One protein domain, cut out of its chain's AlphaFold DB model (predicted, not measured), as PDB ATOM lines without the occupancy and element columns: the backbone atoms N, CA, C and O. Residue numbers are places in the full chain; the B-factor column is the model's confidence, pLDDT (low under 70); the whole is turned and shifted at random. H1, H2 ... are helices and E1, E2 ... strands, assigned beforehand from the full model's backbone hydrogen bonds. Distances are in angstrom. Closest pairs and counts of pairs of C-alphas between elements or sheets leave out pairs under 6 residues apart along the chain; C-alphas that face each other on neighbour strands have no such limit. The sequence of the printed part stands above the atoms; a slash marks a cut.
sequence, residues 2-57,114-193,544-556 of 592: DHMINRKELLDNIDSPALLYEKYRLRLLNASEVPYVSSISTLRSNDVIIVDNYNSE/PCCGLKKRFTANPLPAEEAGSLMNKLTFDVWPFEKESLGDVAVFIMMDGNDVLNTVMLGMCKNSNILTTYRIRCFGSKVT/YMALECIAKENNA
ATOM      1  N   ASP A   2      25.395 104.431 110.204       54.50
ATOM      2  CA  ASP A   2      26.397 105.436 109.862       54.50
ATOM      3  C   ASP A   2      27.762 104.880 110.250       54.50
ATOM      4  O   ASP A   2      27.984 104.485 111.395       54.50
ATOM      5  N   HIS A   3      28.633 104.746 109.256       70.56
ATOM      6  CA  HIS A   3      29.998 104.296 109.455       70.56
ATOM      7  C   HIS A   3      30.713 105.316 110.349       70.56
ATOM      8  O   HIS A   3      30.886 106.467 109.955       70.56
ATOM      9  N   MET A   4      31.105 104.908 111.555       78.19
ATOM     10  CA  MET A   4      31.895 105.754 112.448       78.19
ATOM     11  C   MET A   4      33.377 105.597 112.114       78.19
ATOM     12  O   MET A   4      33.865 104.476 111.980       78.19
ATOM     13  N   ILE A   5      34.087 106.716 112.007       81.38
ATOM     14  CA  ILE A   5      35.517 106.739 111.701       81.38
ATOM     15  C   ILE A   5      36.285 106.281 112.940       81.38
ATOM     16  O   ILE A   5      36.102 106.833 114.032       81.38
ATOM     17  N   ASN A   6      37.139 105.273 112.772       82.88
ATOM     18  CA  ASN A   6      37.939 104.709 113.858       82.88
ATOM     19  C   ASN A   6      39.423 105.083 113.731       82.88
ATOM     20  O   ASN A   6      39.907 105.537 112.694       82.88
ATOM     21  N   ARG A   7      40.179 104.874 114.811       81.00
ATOM     22  CA  ARG A   7      41.607 105.216 114.859       81.00
ATOM     23  C   ARG A   7      42.467 104.451 113.841       81.00
ATOM     24  O   ARG A   7      43.460 105.001 113.383       81.00
ATOM     25  N   LYS A   8      42.112 103.209 113.488       77.56
ATOM     26  CA  LYS A   8      42.870 102.402 112.513       77.56
ATOM     27  C   LYS A   8      42.709 102.946 111.097       77.56
ATOM     28  O   LYS A   8      43.694 103.086 110.393       77.56
ATOM     29  N   GLU A   9      41.505 103.367 110.729       77.50
ATOM     30  CA  GLU A   9      41.211 104.003 109.441       77.50
ATOM     31  C   GLU A   9      41.997 105.308 109.225       77.50
ATOM     32  O   GLU A   9      42.362 105.642 108.098       77.50
ATOM     33  N   LEU A  10      42.313 106.027 110.306       78.12
ATOM     34  CA  LEU A  10      43.165 107.220 110.261       78.12
ATOM     35  C   LEU A  10      44.673 106.906 110.210       78.12
ATOM     36  O   LEU A  10      45.442 107.789 109.838       78.12
ATOM     37  N   LEU A  11      45.099 105.696 110.591       74.12
ATOM     38  CA  LEU A  11      46.511 105.285 110.667       74.12
ATOM     39  C   LEU A  11      46.955 104.400 109.488       74.12
ATOM     40  O   LEU A  11      48.099 104.506 109.058       74.12
ATOM     41  N   ASP A  12      46.070 103.551 108.957       61.78
ATOM     42  CA  ASP A  12      46.383 102.544 107.926       61.78
ATOM     43  C   ASP A  12      46.366 103.118 106.488       61.78
ATOM     44  O   ASP A  12      46.732 102.444 105.525       61.78
ATOM     45  N   ASN A  13      45.966 104.380 106.326       56.81
ATOM     46  CA  ASN A  13      45.741 105.036 105.040       56.81
ATOM     47  C   ASN A  13      47.007 105.737 104.504       56.81
ATOM     48  O   ASN A  13      47.111 106.964 104.499       56.81
ATOM     49  N   ILE A  14      47.981 104.945 104.045       52.22
ATOM     50  CA  ILE A  14      49.217 105.453 103.414       52.22
ATOM     51  C   ILE A  14      48.972 105.874 101.944       52.22
ATOM     52  O   ILE A  14      49.590 106.826 101.475       52.22
ATOM     53  N   ASP A  15      48.021 105.237 101.241       48.19
ATOM     54  CA  ASP A  15      47.788 105.436  99.792       48.19
ATOM     55  C   ASP A  15      46.580 106.338  99.433       48.19
ATOM     56  O   ASP A  15      46.500 106.873  98.318       48.19
ATOM     57  N   SER A  16      45.639 106.546 100.361       63.25
ATOM     58  CA  SER A  16      44.467 107.420 100.185       63.25
ATOM     59  C   SER A  16      44.065 108.066 101.510       63.25
ATOM     60  O   SER A  16      43.856 107.332 102.469       63.25
ATOM     61  N   PRO A  17      43.928 109.399 101.606       72.69
ATOM     62  CA  PRO A  17      43.582 110.034 102.871       72.69
ATOM     63  C   PRO A  17      42.154 109.692 103.299       72.69
ATOM     64  O   PRO A  17      41.245 109.655 102.471       72.69
ATOM     65  N   ALA A  18      41.951 109.512 104.603       79.88
ATOM     66  CA  ALA A  18      40.616 109.385 105.174       79.88
ATOM     67  C   ALA A  18      39.818 110.675 104.925       79.88
ATOM     68  O   ALA A  18      40.322 111.779 105.163       79.88
ATOM     69  N   LEU A  19      38.578 110.543 104.445       82.75
ATOM     70  CA  LEU A  19      37.718 111.675 104.108       82.75
ATOM     71  C   LEU A  19      36.520 111.763 105.054       82.75
ATOM     72  O   LEU A  19      35.759 110.813 105.211       82.75
ATOM     73  N   LEU A  20      36.306 112.940 105.635       82.12
ATOM     74  CA  LEU A  20      35.079 113.299 106.333       82.12
ATOM     75  C   LEU A  20      34.063 113.845 105.327       82.12
ATOM     76  O   LEU A  20      34.365 114.776 104.573       82.12
ATOM     77  N   TYR A  21      32.851 113.284 105.337       81.12
ATOM     78  CA  TYR A  21      31.769 113.637 104.406       81.12
ATOM     79  C   TYR A  21      32.188 113.580 102.926       81.12
ATOM     80  O   TYR A  21      31.717 114.388 102.130       81.12
ATOM     81  N   GLU A  22      33.122 112.682 102.580       77.12
ATOM     82  CA  GLU A  22      33.680 112.506 101.223       77.12
ATOM     83  C   GLU A  22      34.347 113.763 100.628       77.12
ATOM     84  O   GLU A  22      34.664 113.801  99.441       77.12
ATOM     85  N   LYS A  23      34.585 114.793 101.448       83.12
ATOM     86  CA  LYS A  23      35.060 116.104 100.990       83.12
ATOM     87  C   LYS A  23      36.307 116.583 101.722       83.12
ATOM     88  O   LYS A  23      37.200 117.151 101.101       83.12
ATOM     89  N   TYR A  24      36.370 116.387 103.034       86.38
ATOM     90  CA  TYR A  24      37.430 116.964 103.859       86.38
ATOM     91  C   TYR A  24      38.453 115.909 104.240       86.38
ATOM     92  O   TYR A  24      38.084 114.841 104.713       86.38
ATOM     93  N   ARG A  25      39.739 116.211 104.089       86.94
ATOM     94  CA  ARG A  25      40.818 115.319 104.506       86.94
ATOM     95  C   ARG A  25      40.930 115.309 106.030       86.94
ATOM     96  O   ARG A  25      40.955 116.362 106.662       86.94
ATOM     97  N   LEU A  26      41.037 114.111 106.600       87.69
ATOM     98  CA  LEU A  26      41.297 113.871 108.016       87.69
ATOM     99  C   LEU A  26      42.725 113.375 108.226       87.69
ATOM    100  O   LEU A  26      43.180 112.459 107.542       87.69
ATOM    101  N   ARG A  27      43.418 113.950 109.210       86.75
ATOM    102  CA  ARG A  27      44.749 113.503 109.641       86.75
ATOM    103  C   ARG A  27      44.789 113.369 111.154       86.75
ATOM    104  O   ARG A  27      44.525 114.345 111.853       86.75
ATOM    105  N   LEU A  28      45.135 112.186 111.655       86.69
ATOM    106  CA  LEU A  28      45.442 111.992 113.070       86.69
ATOM    107  C   LEU A  28      46.924 112.286 113.288       86.69
ATOM    108  O   LEU A  28      47.773 111.591 112.736       86.69
ATOM    109  N   LEU A  29      47.225 113.320 114.066       83.94
ATOM    110  CA  LEU A  29      48.586 113.789 114.299       83.94
ATOM    111  C   LEU A  29      48.861 113.934 115.786       83.94
ATOM    112  O   LEU A  29      47.945 114.152 116.582       83.94
ATOM    113  N   ASN A  30      50.135 113.879 116.161       82.12
ATOM    114  CA  ASN A  30      50.513 114.237 117.514       82.12
ATOM    115  C   ASN A  30      50.373 115.759 117.700       82.12
ATOM    116  O   ASN A  30      50.814 116.546 116.864       82.12
ATOM    117  N   ALA A  31      49.809 116.202 118.822       79.06
ATOM    118  CA  ALA A  31      49.633 117.614 119.152       79.06
ATOM    119  C   ALA A  31      50.954 118.402 119.103       79.06
ATOM    120  O   ALA A  31      50.939 119.601 118.839       79.06
ATOM    121  N   SER A  32      52.099 117.747 119.335       70.00
ATOM    122  CA  SER A  32      53.424 118.374 119.240       70.00
ATOM    123  C   SER A  32      53.869 118.707 117.812       70.00
ATOM    124  O   SER A  32      54.708 119.593 117.643       70.00
ATOM    125  N   GLU A  33      53.291 118.050 116.807       69.12
ATOM    126  CA  GLU A  33      53.580 118.247 115.381       69.12
ATOM    127  C   GLU A  33      52.705 119.346 114.761       69.12
ATOM    128  O   GLU A  33      53.026 119.877 113.698       69.12
ATOM    129  N   VAL A  34      51.612 119.723 115.431       70.94
ATOM    130  CA  VAL A  34      50.666 120.729 114.940       70.94
ATOM    131  C   VAL A  34      50.977 122.107 115.548       70.94
ATOM    132  O   VAL A  34      50.932 122.277 116.776       70.94
ATOM    133  N   PRO A  35      51.256 123.137 114.719       64.81
ATOM    134  CA  PRO A  35      51.528 124.489 115.201       64.81
ATOM    135  C   PRO A  35      50.392 125.036 116.070       64.81
ATOM    136  O   PRO A  35      49.222 124.868 115.743       64.81
ATOM    137  N   TYR A  36      50.732 125.715 117.171       68.12
ATOM    138  CA  TYR A  36      49.780 126.341 118.113       68.12
ATOM    139  C   TYR A  36      48.790 125.395 118.804       68.12
ATOM    140  O   TYR A  36      47.976 125.838 119.603       68.12
ATOM    141  N   VAL A  37      48.836 124.100 118.528       72.00
ATOM    142  CA  VAL A  37      48.037 123.108 119.248       72.00
ATOM    143  C   VAL A  37      48.877 122.507 120.369       72.00
ATOM    144  O   VAL A  37      48.394 122.347 121.486       72.00
ATOM    145  N   SER A  38      50.181 122.333 120.125       63.81
ATOM    146  CA  SER A  38      51.162 121.796 121.078       63.81
ATOM    147  C   SER A  38      51.230 122.505 122.431       63.81
ATOM    148  O   SER A  38      51.838 121.987 123.365       63.81
ATOM    149  N   SER A  39      50.737 123.739 122.511       60.78
ATOM    150  CA  SER A  39      50.836 124.544 123.725       60.78
ATOM    151  C   SER A  39      49.466 124.753 124.400       60.78
ATOM    152  O   SER A  39      49.415 125.397 125.445       60.78
ATOM    153  N   ILE A  40      48.381 124.150 123.877       66.62
ATOM    154  CA  ILE A  40      47.064 124.107 124.533       66.62
ATOM    155  C   ILE A  40      47.129 123.139 125.715       66.62
ATOM    156  O   ILE A  40      47.154 121.923 125.542       66.62
ATOM    157  N   SER A  41      47.106 123.675 126.934       62.94
ATOM    158  CA  SER A  41      47.201 122.880 128.165       62.94
ATOM    159  C   SER A  41      45.952 122.058 128.495       62.94
ATOM    160  O   SER A  41      46.047 121.106 129.262       62.94
ATOM    161  N   THR A  42      44.786 122.396 127.940       67.88
ATOM    162  CA  THR A  42      43.530 121.663 128.190       67.88
ATOM    163  C   THR A  42      43.213 120.577 127.179       67.88
ATOM    164  O   THR A  42      42.128 119.994 127.236       67.88
ATOM    165  N   LEU A  43      44.139 120.273 126.270       72.00
ATOM    166  CA  LEU A  43      44.034 119.049 125.487       72.00
ATOM    167  C   LEU A  43      44.215 117.855 126.424       72.00
ATOM    168  O   LEU A  43      45.189 117.772 127.168       72.00
ATOM    169  N   ARG A  44      43.245 116.941 126.404       69.62
ATOM    170  CA  ARG A  44      43.267 115.725 127.230       69.62
ATOM    171  C   ARG A  44      44.045 114.589 126.570       69.62
ATOM    172  O   ARG A  44      44.581 113.736 127.269       69.62
ATOM    173  N   SER A  45      44.115 114.600 125.240       78.06
ATOM    174  CA  SER A  45      44.877 113.649 124.434       78.06
ATOM    175  C   SER A  45      46.123 114.308 123.843       78.06
ATOM    176  O   SER A  45      46.108 115.488 123.494       78.06
ATOM    177  N   ASN A  46      47.189 113.517 123.692       81.44
ATOM    178  CA  ASN A  46      48.379 113.906 122.933       81.44
ATOM    179  C   ASN A  46      48.146 113.862 121.421       81.44
ATOM    180  O   ASN A  46      48.994 114.345 120.678       81.44
ATOM    181  N   ASP A  47      47.033 113.289 120.972       88.12
ATOM    182  CA  ASP A  47      46.661 113.236 119.566       88.12
ATOM    183  C   ASP A  47      45.565 114.254 119.267       88.12
ATOM    184  O   ASP A  47      44.709 114.540 120.109       88.12
ATOM    185  N   VAL A  48      45.578 114.763 118.041       88.69
ATOM    186  CA  VAL A  48      44.579 115.684 117.503       88.69
ATOM    187  C   VAL A  48      44.209 115.288 116.082       88.69
ATOM    188  O   VAL A  48      45.037 114.783 115.324       88.69
ATOM    189  N   ILE A  49      42.955 115.524 115.717       89.50
ATOM    190  CA  ILE A  49      42.461 115.316 114.357       89.50
ATOM    191  C   ILE A  49      42.486 116.660 113.641       89.50
ATOM    192  O   ILE A  49      41.845 117.608 114.090       89.50
ATOM    193  N   ILE A  50      43.205 116.743 112.526       89.25
ATOM    194  CA  ILE A  50      43.218 117.915 111.653       89.25
ATOM    195  C   ILE A  50      42.300 117.672 110.464       89.25
ATOM    196  O   ILE A  50      42.395 116.638 109.802       89.25
ATOM    197  N   VAL A  51      41.436 118.651 110.204       89.56
ATOM    198  CA  VAL A  51      40.500 118.687 109.085       89.56
ATOM    199  C   VAL A  51      40.884 119.827 108.156       89.56
ATOM    200  O   VAL A  51      40.936 120.989 108.568       89.56
ATOM    201  N   ASP A  52      41.154 119.501 106.900       87.44
ATOM    202  CA  ASP A  52      41.452 120.474 105.855       87.44
ATOM    203  C   ASP A  52      40.868 120.039 104.501       87.44
ATOM    204  O   ASP A  52      40.238 118.984 104.385       87.44
ATOM    205  N   ASN A  53      40.974 120.888 103.481       85.38
ATOM    206  CA  ASN A  53      40.366 120.615 102.185       85.38
ATOM    207  C   ASN A  53      41.165 119.549 101.413       85.38
ATOM    208  O   ASN A  53      42.399 119.585 101.371       85.38
ATOM    209  N   TYR A  54      40.467 118.604 100.780       79.50
ATOM    210  CA  TYR A  54      41.105 117.589  99.947       79.50
ATOM    211  C   TYR A  54      41.182 118.072  98.494       79.50
ATOM    212  O   TYR A  54      40.194 118.026  97.767       79.50
ATOM    213  N   ASN A  55      42.359 118.528  98.058       68.69
ATOM    214  CA  ASN A  55      42.595 118.841  96.650       68.69
ATOM    215  C   ASN A  55      43.129 117.592  95.936       68.69
ATOM    216  O   ASN A  55      44.236 117.132  96.212       68.69
ATOM    217  N   SER A  56      42.367 117.064  94.977       46.97
ATOM    218  CA  SER A  56      42.776 115.945  94.113       46.97
ATOM    219  C   SER A  56      43.951 116.274  93.174       46.97
ATOM    220  O   SER A  56      44.536 115.364  92.591       46.97
ATOM    221  N   GLU A  57      44.329 117.550  93.054       43.47
ATOM    222  CA  GLU A  57      45.413 118.055  92.190       43.47
ATOM    223  C   GLU A  57      46.829 117.842  92.770       43.47
ATOM    224  O   GLU A  57      47.825 117.993  92.062       43.47
ATOM    225  N   PRO A 114      48.153 135.203 105.775       38.88
ATOM    226  CA  PRO A 114      48.116 135.129 107.236       38.88
ATOM    227  C   PRO A 114      48.739 133.822 107.756       38.88
ATOM    228  O   PRO A 114      49.088 133.721 108.935       38.88
ATOM    229  N   CYS A 115      48.972 132.846 106.870       41.34
ATOM    230  CA  CYS A 115      49.633 131.578 107.145       41.34
ATOM    231  C   CYS A 115      51.133 131.542 106.784       41.34
ATOM    232  O   CYS A 115      51.725 130.463 106.845       41.34
ATOM    233  N   CYS A 116      51.795 132.665 106.457       38.53
ATOM    234  CA  CYS A 116      53.217 132.696 106.048       38.53
ATOM    235  C   CYS A 116      54.197 131.980 107.013       38.53
ATOM    236  O   CYS A 116      55.253 131.519 106.580       38.53
ATOM    237  N   GLY A 117      53.867 131.862 108.306       43.22
ATOM    238  CA  GLY A 117      54.640 131.075 109.282       43.22
ATOM    239  C   GLY A 117      54.228 129.597 109.398       43.22
ATOM    240  O   GLY A 117      55.062 128.758 109.736       43.22
ATOM    241  N   LEU A 118      52.967 129.274 109.092       43.34
ATOM    242  CA  LEU A 118      52.408 127.917 109.108       43.34
ATOM    243  C   LEU A 118      52.854 127.108 107.894       43.34
ATOM    244  O   LEU A 118      53.302 125.981 108.071       43.34
ATOM    245  N   LYS A 119      52.816 127.682 106.683       42.03
ATOM    246  CA  LYS A 119      53.115 126.951 105.436       42.03
ATOM    247  C   LYS A 119      54.536 126.382 105.371       42.03
ATOM    248  O   LYS A 119      54.747 125.359 104.735       42.03
ATOM    249  N   LYS A 120      55.506 126.999 106.062       44.81
ATOM    250  CA  LYS A 120      56.878 126.464 106.178       44.81
ATOM    251  C   LYS A 120      56.994 125.265 107.129       44.81
ATOM    252  O   LYS A 120      57.963 124.526 107.036       44.81
ATOM    253  N   ARG A 121      56.056 125.099 108.069       47.06
ATOM    254  CA  ARG A 121      56.131 124.114 109.168       47.06
ATOM    255  C   ARG A 121      55.044 123.041 109.114       47.06
ATOM    256  O   ARG A 121      55.203 122.006 109.746       47.06
ATOM    257  N   PHE A 122      53.948 123.285 108.400       63.41
ATOM    258  CA  PHE A 122      52.789 122.405 108.347       63.41
ATOM    259  C   PHE A 122      52.044 122.579 107.018       63.41
ATOM    260  O   PHE A 122      51.548 123.665 106.712       63.41
ATOM    261  N   THR A 123      51.959 121.512 106.223       69.25
ATOM    262  CA  THR A 123      51.199 121.505 104.968       69.25
ATOM    263  C   THR A 123      49.713 121.350 105.279       69.25
ATOM    264  O   THR A 123      49.288 120.355 105.873       69.25
ATOM    265  N   ALA A 124      48.912 122.350 104.921       77.75
ATOM    266  CA  ALA A 124      47.466 122.333 105.106       77.75
ATOM    267  C   ALA A 124      46.760 123.123 104.004       77.75
ATOM    268  O   ALA A 124      47.277 124.145 103.551       77.75
ATOM    269  N   ASN A 125      45.561 122.665 103.643       83.31
ATOM    270  CA  ASN A 125      44.687 123.309 102.661       83.31
ATOM    271  C   ASN A 125      43.495 123.949 103.394       83.31
ATOM    272  O   ASN A 125      42.476 123.287 103.598       83.31
ATOM    273  N   PRO A 126      43.628 125.193 103.883       84.75
ATOM    274  CA  PRO A 126      42.622 125.805 104.741       84.75
ATOM    275  C   PRO A 126      41.267 125.977 104.044       84.75
ATOM    276  O   PRO A 126      41.203 126.241 102.843       84.75
ATOM    277  N   LEU A 127      40.185 125.854 104.813       86.75
ATOM    278  CA  LEU A 127      38.821 126.084 104.342       86.75
ATOM    279  C   LEU A 127      38.462 127.579 104.423       86.75
ATOM    280  O   LEU A 127      38.912 128.265 105.349       86.75
ATOM    281  N   PRO A 128      37.580 128.076 103.538       87.50
ATOM    282  CA  PRO A 128      36.944 129.377 103.709       87.50
ATOM    283  C   PRO A 128      36.151 129.450 105.017       87.50
ATOM    284  O   PRO A 128      35.553 128.463 105.460       87.50
ATOM    285  N   ALA A 129      36.089 130.637 105.621       84.38
ATOM    286  CA  ALA A 129      35.516 130.797 106.953       84.38
ATOM    287  C   ALA A 129      34.045 130.358 107.092       84.38
ATOM    288  O   ALA A 129      33.674 129.741 108.094       84.38
ATOM    289  N   GLU A 130      33.212 130.639 106.088       84.75
ATOM    290  CA  GLU A 130      31.800 130.229 106.069       84.75
ATOM    291  C   GLU A 130      31.655 128.702 106.066       84.75
ATOM    292  O   GLU A 130      30.829 128.133 106.785       84.75
ATOM    293  N   GLU A 131      32.508 128.029 105.296       88.12
ATOM    294  CA  GLU A 131      32.499 126.580 105.162       88.12
ATOM    295  C   GLU A 131      32.995 125.895 106.438       88.12
ATOM    296  O   GLU A 131      32.344 124.979 106.945       88.12
ATOM    297  N   ALA A 132      34.097 126.386 107.011       86.94
ATOM    298  CA  ALA A 132      34.617 125.893 108.282       86.94
ATOM    299  C   ALA A 132      33.608 126.081 109.428       86.94
ATOM    300  O   ALA A 132      33.443 125.188 110.260       86.94
ATOM    301  N   GLY A 133      32.890 127.211 109.454       84.75
ATOM    302  CA  GLY A 133      31.815 127.464 110.416       84.75
ATOM    303  C   GLY A 133      30.633 126.504 110.251       84.75
ATOM    304  O   GLY A 133      30.136 125.960 111.239       84.75
ATOM    305  N   SER A 134      30.214 126.234 109.010       86.69
ATOM    306  CA  SER A 134      29.172 125.240 108.717       86.69
ATOM    307  C   SER A 134      29.583 123.840 109.182       86.69
ATOM    308  O   SER A 134      28.806 123.150 109.845       86.69
ATOM    309  N   LEU A 135      30.827 123.442 108.908       87.81
ATOM    310  CA  LEU A 135      31.375 122.151 109.319       87.81
ATOM    311  C   LEU A 135      31.471 122.018 110.848       87.81
ATOM    312  O   LEU A 135      31.077 120.995 111.404       87.81
ATOM    313  N   MET A 136      31.929 123.067 111.534       85.25
ATOM    314  CA  MET A 136      31.971 123.148 112.998       85.25
ATOM    315  C   MET A 136      30.568 123.004 113.610       85.25
ATOM    316  O   MET A 136      30.388 122.274 114.584       85.25
ATOM    317  N   ASN A 137      29.550 123.632 113.014       84.81
ATOM    318  CA  ASN A 137      28.163 123.485 113.464       84.81
ATOM    319  C   ASN A 137      27.650 122.052 113.273       84.81
ATOM    320  O   ASN A 137      27.089 121.490 114.211       84.81
ATOM    321  N   LYS A 138      27.902 121.432 112.113       85.62
ATOM    322  CA  LYS A 138      27.551 120.020 111.872       85.62
ATOM    323  C   LYS A 138      28.185 119.102 112.911       85.62
ATOM    324  O   LYS A 138      27.493 118.344 113.570       85.62
ATOM    325  N   LEU A 139      29.487 119.235 113.150       84.25
ATOM    326  CA  LEU A 139      30.189 118.437 114.164       84.25
ATOM    327  C   LEU A 139      29.659 118.665 115.594       84.25
ATOM    328  O   LEU A 139      29.736 117.769 116.436       84.25
ATOM    329  N   THR A 140      29.107 119.846 115.878       81.25
ATOM    330  CA  THR A 140      28.554 120.177 117.198       81.25
ATOM    331  C   THR A 140      27.185 119.527 117.415       81.25
ATOM    332  O   THR A 140      26.968 118.889 118.455       81.25
ATOM    333  N   PHE A 141      26.281 119.687 116.444       78.69
ATOM    334  CA  PHE A 141      24.857 119.365 116.574       78.69
ATOM    335  C   PHE A 141      24.450 118.021 115.958       78.69
ATOM    336  O   PHE A 141      23.484 117.424 116.435       78.69
ATOM    337  N   ASP A 142      25.179 117.523 114.960       81.31
ATOM    338  CA  ASP A 142      24.891 116.236 114.325       81.31
ATOM    339  C   ASP A 142      25.487 115.063 115.131       81.31
ATOM    340  O   ASP A 142      26.135 115.222 116.179       81.31
ATOM    341  N   VAL A 143      25.245 113.840 114.647       77.69
ATOM    342  CA  VAL A 143      25.829 112.621 115.215       77.69
ATOM    343  C   VAL A 143      27.351 112.705 115.110       77.69
ATOM    344  O   VAL A 143      27.901 112.912 114.032       77.69
ATOM    345  N   TRP A 144      28.031 112.538 116.247       82.31
ATOM    346  CA  TRP A 144      29.491 112.589 116.311       82.31
ATOM    347  C   TRP A 144      30.100 111.507 115.402       82.31
ATOM    348  O   TRP A 144      29.845 110.327 115.650       82.31
ATOM    349  N   PRO A 145      30.892 111.866 114.373       81.88
ATOM    350  CA  PRO A 145      31.313 110.919 113.337       81.88
ATOM    351  C   PRO A 145      32.477 110.011 113.764       81.88
ATOM    352  O   PRO A 145      32.835 109.096 113.026       81.88
ATOM    353  N   PHE A 146      33.071 110.243 114.939       84.56
ATOM    354  CA  PHE A 146      34.235 109.504 115.428       84.56
ATOM    355  C   PHE A 146      33.856 108.488 116.507       84.56
ATOM    356  O   PHE A 146      33.045 108.764 117.395       84.56
ATOM    357  N   GLU A 147      34.472 107.310 116.453       82.44
ATOM    358  CA  GLU A 147      34.254 106.239 117.422       82.44
ATOM    359  C   GLU A 147      34.639 106.677 118.848       82.44
ATOM    360  O   GLU A 147      35.773 107.074 119.122       82.44
ATOM    361  N   LYS A 148      33.689 106.578 119.790       78.94
ATOM    362  CA  LYS A 148      33.880 107.045 121.174       78.94
ATOM    363  C   LYS A 148      34.980 106.294 121.926       78.94
ATOM    364  O   LYS A 148      35.657 106.905 122.744       78.94
ATOM    365  N   GLU A 149      35.151 104.999 121.665       76.62
ATOM    366  CA  GLU A 149      36.133 104.158 122.366       76.62
ATOM    367  C   GLU A 149      37.578 104.503 121.988       76.62
ATOM    368  O   GLU A 149      38.466 104.417 122.835       76.62
ATOM    369  N   SER A 150      37.820 104.918 120.740       77.31
ATOM    370  CA  SER A 150      39.173 105.154 120.220       77.31
ATOM    371  C   SER A 150      39.538 106.635 120.057       77.31
ATOM    372  O   SER A 150      40.720 106.978 120.141       77.31
ATOM    373  N   LEU A 151      38.550 107.517 119.852       80.50
ATOM    374  CA  LEU A 151      38.741 108.941 119.537       80.50
ATOM    375  C   LEU A 151      37.882 109.887 120.404       80.50
ATOM    376  O   LEU A 151      37.836 111.084 120.135       80.50
ATOM    377  N   GLY A 152      37.207 109.389 121.446       73.94
ATOM    378  CA  GLY A 152      36.259 110.175 122.251       73.94
ATOM    379  C   GLY A 152      36.845 111.404 122.961       73.94
ATOM    380  O   GLY A 152      36.142 112.395 123.117       73.94
ATOM    381  N   ASP A 153      38.124 111.362 123.346       78.56
ATOM    382  CA  ASP A 153      38.833 112.470 124.015       78.56
ATOM    383  C   ASP A 153      39.781 113.247 123.074       78.56
ATOM    384  O   ASP A 153      40.570 114.089 123.516       78.56
ATOM    385  N   VAL A 154      39.750 112.943 121.773       86.56
ATOM    386  CA  VAL A 154      40.636 113.549 120.772       86.56
ATOM    387  C   VAL A 154      40.003 114.832 120.241       86.56
ATOM    388  O   VAL A 154      38.882 114.829 119.733       86.56
ATOM    389  N   ALA A 155      40.730 115.946 120.342       87.06
ATOM    390  CA  ALA A 155      40.258 117.226 119.828       87.06
ATOM    391  C   ALA A 155      40.341 117.269 118.294       87.06
ATOM    392  O   ALA A 155      41.326 116.827 117.698       87.06
ATOM    393  N   VAL A 156      39.322 117.851 117.667       89.62
ATOM    394  CA  VAL A 156      39.212 118.026 116.215       89.62
ATOM    395  C   VAL A 156      39.445 119.491 115.883       89.62
ATOM    396  O   VAL A 156      38.723 120.341 116.393       89.62
ATOM    397  N   PHE A 157      40.417 119.795 115.023       89.19
ATOM    398  CA  PHE A 157      40.726 121.141 114.543       89.19
ATOM    399  C   PHE A 157      40.492 121.264 113.038       89.19
ATOM    400  O   PHE A 157      41.035 120.494 112.253       89.19
ATOM    401  N   ILE A 158      39.729 122.275 112.636       89.44
ATOM    402  CA  ILE A 158      39.473 122.650 111.246       89.44
ATOM    403  C   ILE A 158      40.407 123.801 110.876       89.44
ATOM    404  O   ILE A 158      40.430 124.825 111.566       89.44
ATOM    405  N   MET A 159      41.159 123.639 109.789       87.56
ATOM    406  CA  MET A 159      42.041 124.673 109.245       87.56
ATOM    407  C   MET A 159      41.236 125.724 108.479       87.56
ATOM    408  O   MET A 159      40.383 125.378 107.664       87.56
ATOM    409  N   MET A 160      41.535 127.002 108.707       85.12
ATOM    410  CA  MET A 160      40.851 128.141 108.091       85.12
ATOM    411  C   MET A 160      41.823 129.090 107.400       85.12
ATOM    412  O   MET A 160      43.001 129.158 107.748       85.12
ATOM    413  N   ASP A 161      41.310 129.826 106.418       81.88
ATOM    414  CA  ASP A 161      42.081 130.743 105.575       81.88
ATOM    415  C   ASP A 161      42.421 132.084 106.249       81.88
ATOM    416  O   ASP A 161      43.251 132.833 105.739       81.88
ATOM    417  N   GLY A 162      41.820 132.380 107.406       75.12
ATOM    418  CA  GLY A 162      42.054 133.619 108.148       75.12
ATOM    419  C   GLY A 162      41.434 134.861 107.514       75.12
ATOM    420  O   GLY A 162      41.807 135.963 107.902       75.12
ATOM    421  N   ASN A 163      40.508 134.710 106.560       77.69
ATOM    422  CA  ASN A 163      39.841 135.834 105.891       77.69
ATOM    423  C   ASN A 163      38.606 136.362 106.648       77.69
ATOM    424  O   ASN A 163      37.941 137.290 106.183       77.69
ATOM    425  N   ASP A 164      38.258 135.778 107.797       76.50
ATOM    426  CA  ASP A 164      37.182 136.271 108.653       76.50
ATOM    427  C   ASP A 164      37.590 137.541 109.415       76.50
ATOM    428  O   ASP A 164      38.762 137.856 109.597       76.50
ATOM    429  N   VAL A 165      36.593 138.252 109.950       70.56
ATOM    430  CA  VAL A 165      36.783 139.507 110.708       70.56
ATOM    431  C   VAL A 165      37.756 139.351 111.888       70.56
ATOM    432  O   VAL A 165      38.372 140.322 112.322       70.56
ATOM    433  N   LEU A 166      37.891 138.134 112.422       67.94
ATOM    434  CA  LEU A 166      38.728 137.827 113.579       67.94
ATOM    435  C   LEU A 166      40.082 137.201 113.201       67.94
ATOM    436  O   LEU A 166      40.852 136.884 114.109       67.94
ATOM    437  N   ASN A 167      40.378 137.036 111.906       72.38
ATOM    438  CA  ASN A 167      41.575 136.380 111.371       72.38
ATOM    439  C   ASN A 167      41.839 134.992 111.996       72.38
ATOM    440  O   ASN A 167      42.948 134.660 112.426       72.38
ATOM    441  N   THR A 168      40.794 134.182 112.119       76.50
ATOM    442  CA  THR A 168      40.804 132.819 112.640       76.50
ATOM    443  C   THR A 168      41.481 131.867 111.659       76.50
ATOM    444  O   THR A 168      41.021 131.670 110.541       76.50
ATOM    445  N   VAL A 169      42.547 131.210 112.111       78.31
ATOM    446  CA  VAL A 169      43.303 130.224 111.322       78.31
ATOM    447  C   VAL A 169      42.963 128.782 111.686       78.31
ATOM    448  O   VAL A 169      43.180 127.884 110.878       78.31
ATOM    449  N   MET A 170      42.426 128.535 112.890       84.31
ATOM    450  CA  MET A 170      41.941 127.208 113.286       84.31
ATOM    451  C   MET A 170      40.724 127.305 114.209       84.31
ATOM    452  O   MET A 170      40.699 128.114 115.143       84.31
ATOM    453  N   LEU A 171      39.755 126.415 114.000       85.56
ATOM    454  CA  LEU A 171      38.657 126.165 114.935       85.56
ATOM    455  C   LEU A 171      38.777 124.751 115.479       85.56
ATOM    456  O   LEU A 171      38.727 123.796 114.715       85.56
ATOM    457  N   GLY A 172      38.912 124.614 116.791       85.19
ATOM    458  CA  GLY A 172      38.956 123.326 117.465       85.19
ATOM    459  C   GLY A 172      37.683 123.023 118.238       85.19
ATOM    460  O   GLY A 172      37.006 123.930 118.720       85.19
ATOM    461  N   MET A 173      37.398 121.745 118.435       83.81
ATOM    462  CA  MET A 173      36.421 121.284 119.412       83.81
ATOM    463  C   MET A 173      36.853 119.968 120.054       83.81
ATOM    464  O   MET A 173      37.543 119.158 119.440       83.81
ATOM    465  N   CYS A 174      36.420 119.742 121.285       83.56
ATOM    466  CA  CYS A 174      36.529 118.467 121.977       83.56
ATOM    467  C   CYS A 174      35.200 118.197 122.687       83.56
ATOM    468  O   CYS A 174      34.701 119.065 123.411       83.56
ATOM    469  N   LYS A 175      34.598 117.032 122.430       75.38
ATOM    470  CA  LYS A 175      33.257 116.675 122.904       75.38
ATOM    471  C   LYS A 175      33.342 115.475 123.838       75.38
ATOM    472  O   LYS A 175      33.425 114.336 123.396       75.38
ATOM    473  N   ASN A 176      33.234 115.742 125.133       71.12
ATOM    474  CA  ASN A 176      33.138 114.717 126.164       71.12
ATOM    475  C   ASN A 176      31.669 114.477 126.536       71.12
ATOM    476  O   ASN A 176      30.783 115.240 126.157       71.12
ATOM    477  N   SER A 177      31.404 113.431 127.326       67.44
ATOM    478  CA  SER A 177      30.046 113.054 127.753       67.44
ATOM    479  C   SER A 177      29.235 114.199 128.371       67.44
ATOM    480  O   SER A 177      28.023 114.213 128.201       67.44
ATOM    481  N   ASN A 178      29.894 115.159 129.033       69.88
ATOM    482  CA  ASN A 178      29.240 116.250 129.766       69.88
ATOM    483  C   ASN A 178      29.784 117.657 129.449       69.88
ATOM    484  O   ASN A 178      29.310 118.629 130.033       69.88
ATOM    485  N   ILE A 179      30.828 117.785 128.621       77.69
ATOM    486  CA  ILE A 179      31.516 119.065 128.384       77.69
ATOM    487  C   ILE A 179      31.865 119.170 126.902       77.69
ATOM    488  O   ILE A 179      32.476 118.260 126.342       77.69
ATOM    489  N   LEU A 180      31.494 120.296 126.294       79.88
ATOM    490  CA  LEU A 180      31.945 120.701 124.969       79.88
ATOM    491  C   LEU A 180      32.956 121.834 125.137       79.88
ATOM    492  O   LEU A 180      32.604 122.920 125.593       79.88
ATOM    493  N   THR A 181      34.198 121.584 124.741       79.81
ATOM    494  CA  THR A 181      35.253 122.599 124.738       79.81
ATOM    495  C   THR A 181      35.494 123.045 123.306       79.81
ATOM    496  O   THR A 181      35.798 122.218 122.452       79.81
ATOM    497  N   THR A 182      35.388 124.343 123.032       81.00
ATOM    498  CA  THR A 182      35.693 124.921 121.715       81.00
ATOM    499  C   THR A 182      36.970 125.746 121.776       81.00
ATOM    500  O   THR A 182      37.147 126.556 122.684       81.00
ATOM    501  N   TYR A 183      37.829 125.595 120.776       81.31
ATOM    502  CA  TYR A 183      39.073 126.335 120.618       81.31
ATOM    503  C   TYR A 183      38.970 127.249 119.398       81.31
ATOM    504  O   TYR A 183      38.429 126.867 118.363       81.31
ATOM    505  N   ARG A 184      39.515 128.459 119.490       79.44
ATOM    506  CA  ARG A 184      39.608 129.377 118.349       79.44
ATOM    507  C   ARG A 184      40.996 129.996 118.332       79.44
ATOM    508  O   ARG A 184      41.350 130.724 119.254       79.44
ATOM    509  N   ILE A 185      41.762 129.709 117.287       78.31
ATOM    510  CA  ILE A 185      43.132 130.197 117.108       78.31
ATOM    511  C   ILE A 185      43.103 131.299 116.054       78.31
ATOM    512  O   ILE A 185      42.633 131.077 114.939       78.31
ATOM    513  N   ARG A 186      43.595 132.489 116.411       74.81
ATOM    514  CA  ARG A 186      43.609 133.679 115.547       74.81
ATOM    515  C   ARG A 186      45.039 134.085 115.222       74.81
ATOM    516  O   ARG A 186      45.897 134.056 116.104       74.81
ATOM    517  N   CYS A 187      45.286 134.473 113.975       70.12
ATOM    518  CA  CYS A 187      46.559 135.017 113.525       70.12
ATOM    519  C   CYS A 187      46.411 136.508 113.247       70.12
ATOM    520  O   CYS A 187      45.657 136.943 112.388       70.12
ATOM    521  N   PHE A 188      47.181 137.299 113.969       64.94
ATOM    522  CA  PHE A 188      47.065 138.746 113.981       64.94
ATOM    523  C   PHE A 188      48.002 139.468 112.987       64.94
ATOM    524  O   PHE A 188      48.129 140.693 113.009       64.94
ATOM    525  N   GLY A 189      48.651 138.712 112.099       58.03
ATOM    526  CA  GLY A 189      49.565 139.229 111.081       58.03
ATOM    527  C   GLY A 189      51.029 139.328 111.529       58.03
ATOM    528  O   GLY A 189      51.395 139.009 112.656       58.03
ATOM    529  N   SER A 190      51.890 139.749 110.597       50.28
ATOM    530  CA  SER A 190      53.357 139.757 110.750       50.28
ATOM    531  C   SER A 190      53.945 141.087 111.232       50.28
ATOM    532  O   SER A 190      55.129 141.153 111.558       50.28
ATOM    533  N   LYS A 191      53.145 142.159 111.267       54.25
ATOM    534  CA  LYS A 191      53.581 143.494 111.692       54.25
ATOM    535  C   LYS A 191      52.815 143.923 112.930       54.25
ATOM    536  O   LYS A 191      51.590 143.999 112.918       54.25
ATOM    537  N   VAL A 192      53.561 144.276 113.968       58.12
ATOM    538  CA  VAL A 192      53.010 144.875 115.179       58.12
ATOM    539  C   VAL A 192      52.561 146.300 114.850       58.12
ATOM    540  O   VAL A 192      53.389 147.174 114.599       58.12
ATOM    541  N   THR A 193      51.250 146.524 114.801       62.72
ATOM    542  CA  THR A 193      50.640 147.846 114.588       62.72
ATOM    543  C   THR A 193      49.878 148.285 115.835       62.72
ATOM    544  O   THR A 193      49.484 147.458 116.655       62.72
ATOM    545  N   TYR A 544      47.278 131.084 125.872       27.78
ATOM    546  CA  TYR A 544      46.365 129.974 126.148       27.78
ATOM    547  C   TYR A 544      45.483 130.311 127.323       27.78
ATOM    548  O   TYR A 544      45.970 130.456 128.437       27.78
ATOM    549  N   MET A 545      44.181 130.353 127.074       31.33
ATOM    550  CA  MET A 545      43.177 130.360 128.122       31.33
ATOM    551  C   MET A 545      42.091 129.375 127.715       31.33
ATOM    552  O   MET A 545      41.503 129.483 126.640       31.33
ATOM    553  N   ALA A 546      41.869 128.374 128.558       25.06
ATOM    554  CA  ALA A 546      40.814 127.405 128.361       25.06
ATOM    555  C   ALA A 546      39.596 127.807 129.183       25.06
ATOM    556  O   ALA A 546      39.654 127.879 130.409       25.06
ATOM    557  N   LEU A 547      38.498 128.070 128.487       26.05
ATOM    558  CA  LEU A 547      37.186 128.249 129.087       26.05
ATOM    559  C   LEU A 547      36.497 126.880 129.154       26.05
ATOM    560  O   LEU A 547      36.067 126.356 128.127       26.05
ATOM    561  N   GLU A 548      36.371 126.295 130.347       23.78
ATOM    562  CA  GLU A 548      35.376 125.242 130.578       23.78
ATOM    563  C   GLU A 548      33.999 125.904 130.734       23.78
ATOM    564  O   GLU A 548      33.606 126.332 131.820       23.78
ATOM    565  N   CYS A 549      33.241 125.999 129.641       23.95
ATOM    566  CA  CYS A 549      31.809 126.269 129.727       23.95
ATOM    567  C   CYS A 549      31.077 124.949 130.011       23.95
ATOM    568  O   CYS A 549      30.791 124.173 129.104       23.95
ATOM    569  N   ILE A 550      30.761 124.685 131.282       23.05
ATOM    570  CA  ILE A 550      29.880 123.571 131.657       23.05
ATOM    571  C   ILE A 550      28.437 123.966 131.316       23.05
ATOM    572  O   ILE A 550      27.755 124.622 132.104       23.05
ATOM    573  N   ALA A 551      27.951 123.551 130.147       23.91
ATOM    574  CA  ALA A 551      26.522 123.528 129.868       23.91
ATOM    575  C   ALA A 551      25.906 122.319 130.595       23.91
ATOM    576  O   ALA A 551      26.012 121.185 130.139       23.91
ATOM    577  N   LYS A 552      25.285 122.542 131.761       24.28
ATOM    578  CA  LYS A 552      24.416 121.531 132.380       24.28
ATOM    579  C   LYS A 552      23.092 121.494 131.615       24.28
ATOM    580  O   LYS A 552      22.286 122.410 131.756       24.28
ATOM    581  N   GLU A 553      22.846 120.434 130.850       25.94
ATOM    582  CA  GLU A 553      21.480 120.078 130.457       25.94
ATOM    583  C   GLU A 553      20.710 119.650 131.717       25.94
ATOM    584  O   GLU A 553      21.044 118.669 132.386       25.94
ATOM    585  N   ASN A 554      19.716 120.452 132.100       28.66
ATOM    586  CA  ASN A 554      18.870 120.208 133.262       28.66
ATOM    587  C   ASN A 554      17.888 119.062 132.991       28.66
ATOM    588  O   ASN A 554      17.019 119.190 132.136       28.66
ATOM    589  N   ASN A 555      17.922 118.032 133.836       28.89
ATOM    590  CA  ASN A 555      16.732 117.281 134.232       28.89
ATOM    591  C   ASN A 555      16.625 117.355 135.758       28.89
ATOM    592  O   ASN A 555      17.125 116.492 136.475       28.89
ATOM    593  N   ALA A 556      16.012 118.423 136.263       26.94
ATOM    594  CA  ALA A 556      15.537 118.472 137.638       26.94
ATOM    595  C   ALA A 556      14.297 119.366 137.708       26.94
ATOM    596  O   ALA A 556      14.359 120.581 137.518       26.94
TER     597      ALA A 556
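AT A GLANCE: This is residues 2 to 57, 114 to 193 and 544 to 556 of the 592 residues of an uncharacterized protein of Syphacia muris (UniProt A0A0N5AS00). What is the shape? Little is regular structure: one strongly twisted sheet of six strands, H2 packed along one face in two layers, and long loops. What builds it? Of 149 printed residues, 59 lie in H1 E1 E2 E3 H2 H3 E4 E5 E6, class mixed; the mixed sheet runs E1 to E6 in number order. It is compact, radius of gyration of the C-alphas 15.5 A, spanning 51 by 41 by 28 A.

IN THESE COORDINATES: Which residues are strands? E1 is 18 to 20, E2 24 to 30, E3 47 to 53, E4 155 to 159, E5 168 to 175, 20.6 A long, and E6 180 to 186, ending at C-alpha 186 (43.609, 133.679, 115.547). Which are helices? H1 is 7 to 11, from C-alpha 7 (41.607, 105.216, 114.859), H2 129 to 141, 18.4 A long, and H3 148 to 151.

HOW THE PARTS SIT: How do the strands pair? E1 E2 E3 and E4 E5 E6 are meanders, each strand the antiparallel neighbour of the one before; E3 and E4 are parallel, N 51 and O 157 within hydrogen-bond range at 2.8 A. Where are the helices? H2 is over E4 and E5, its closest C-alphas to E4 being Ala 132 and Ile 158, 6.5 A; H1 is on the sheet, H3 only grazes it. H1 and H2 have every O i to N i+4 pair within range; H3 is too short.

THE WHOLE: Where is it cut? Residues 58 to 113 and 194 to 543 are not printed, with C-alpha gaps of 22.9 A and 21.7 A. What is long or uncertain? The link E2 to E3 is long; pLDDT is under 70 at 50 residues, among them 544 to 556.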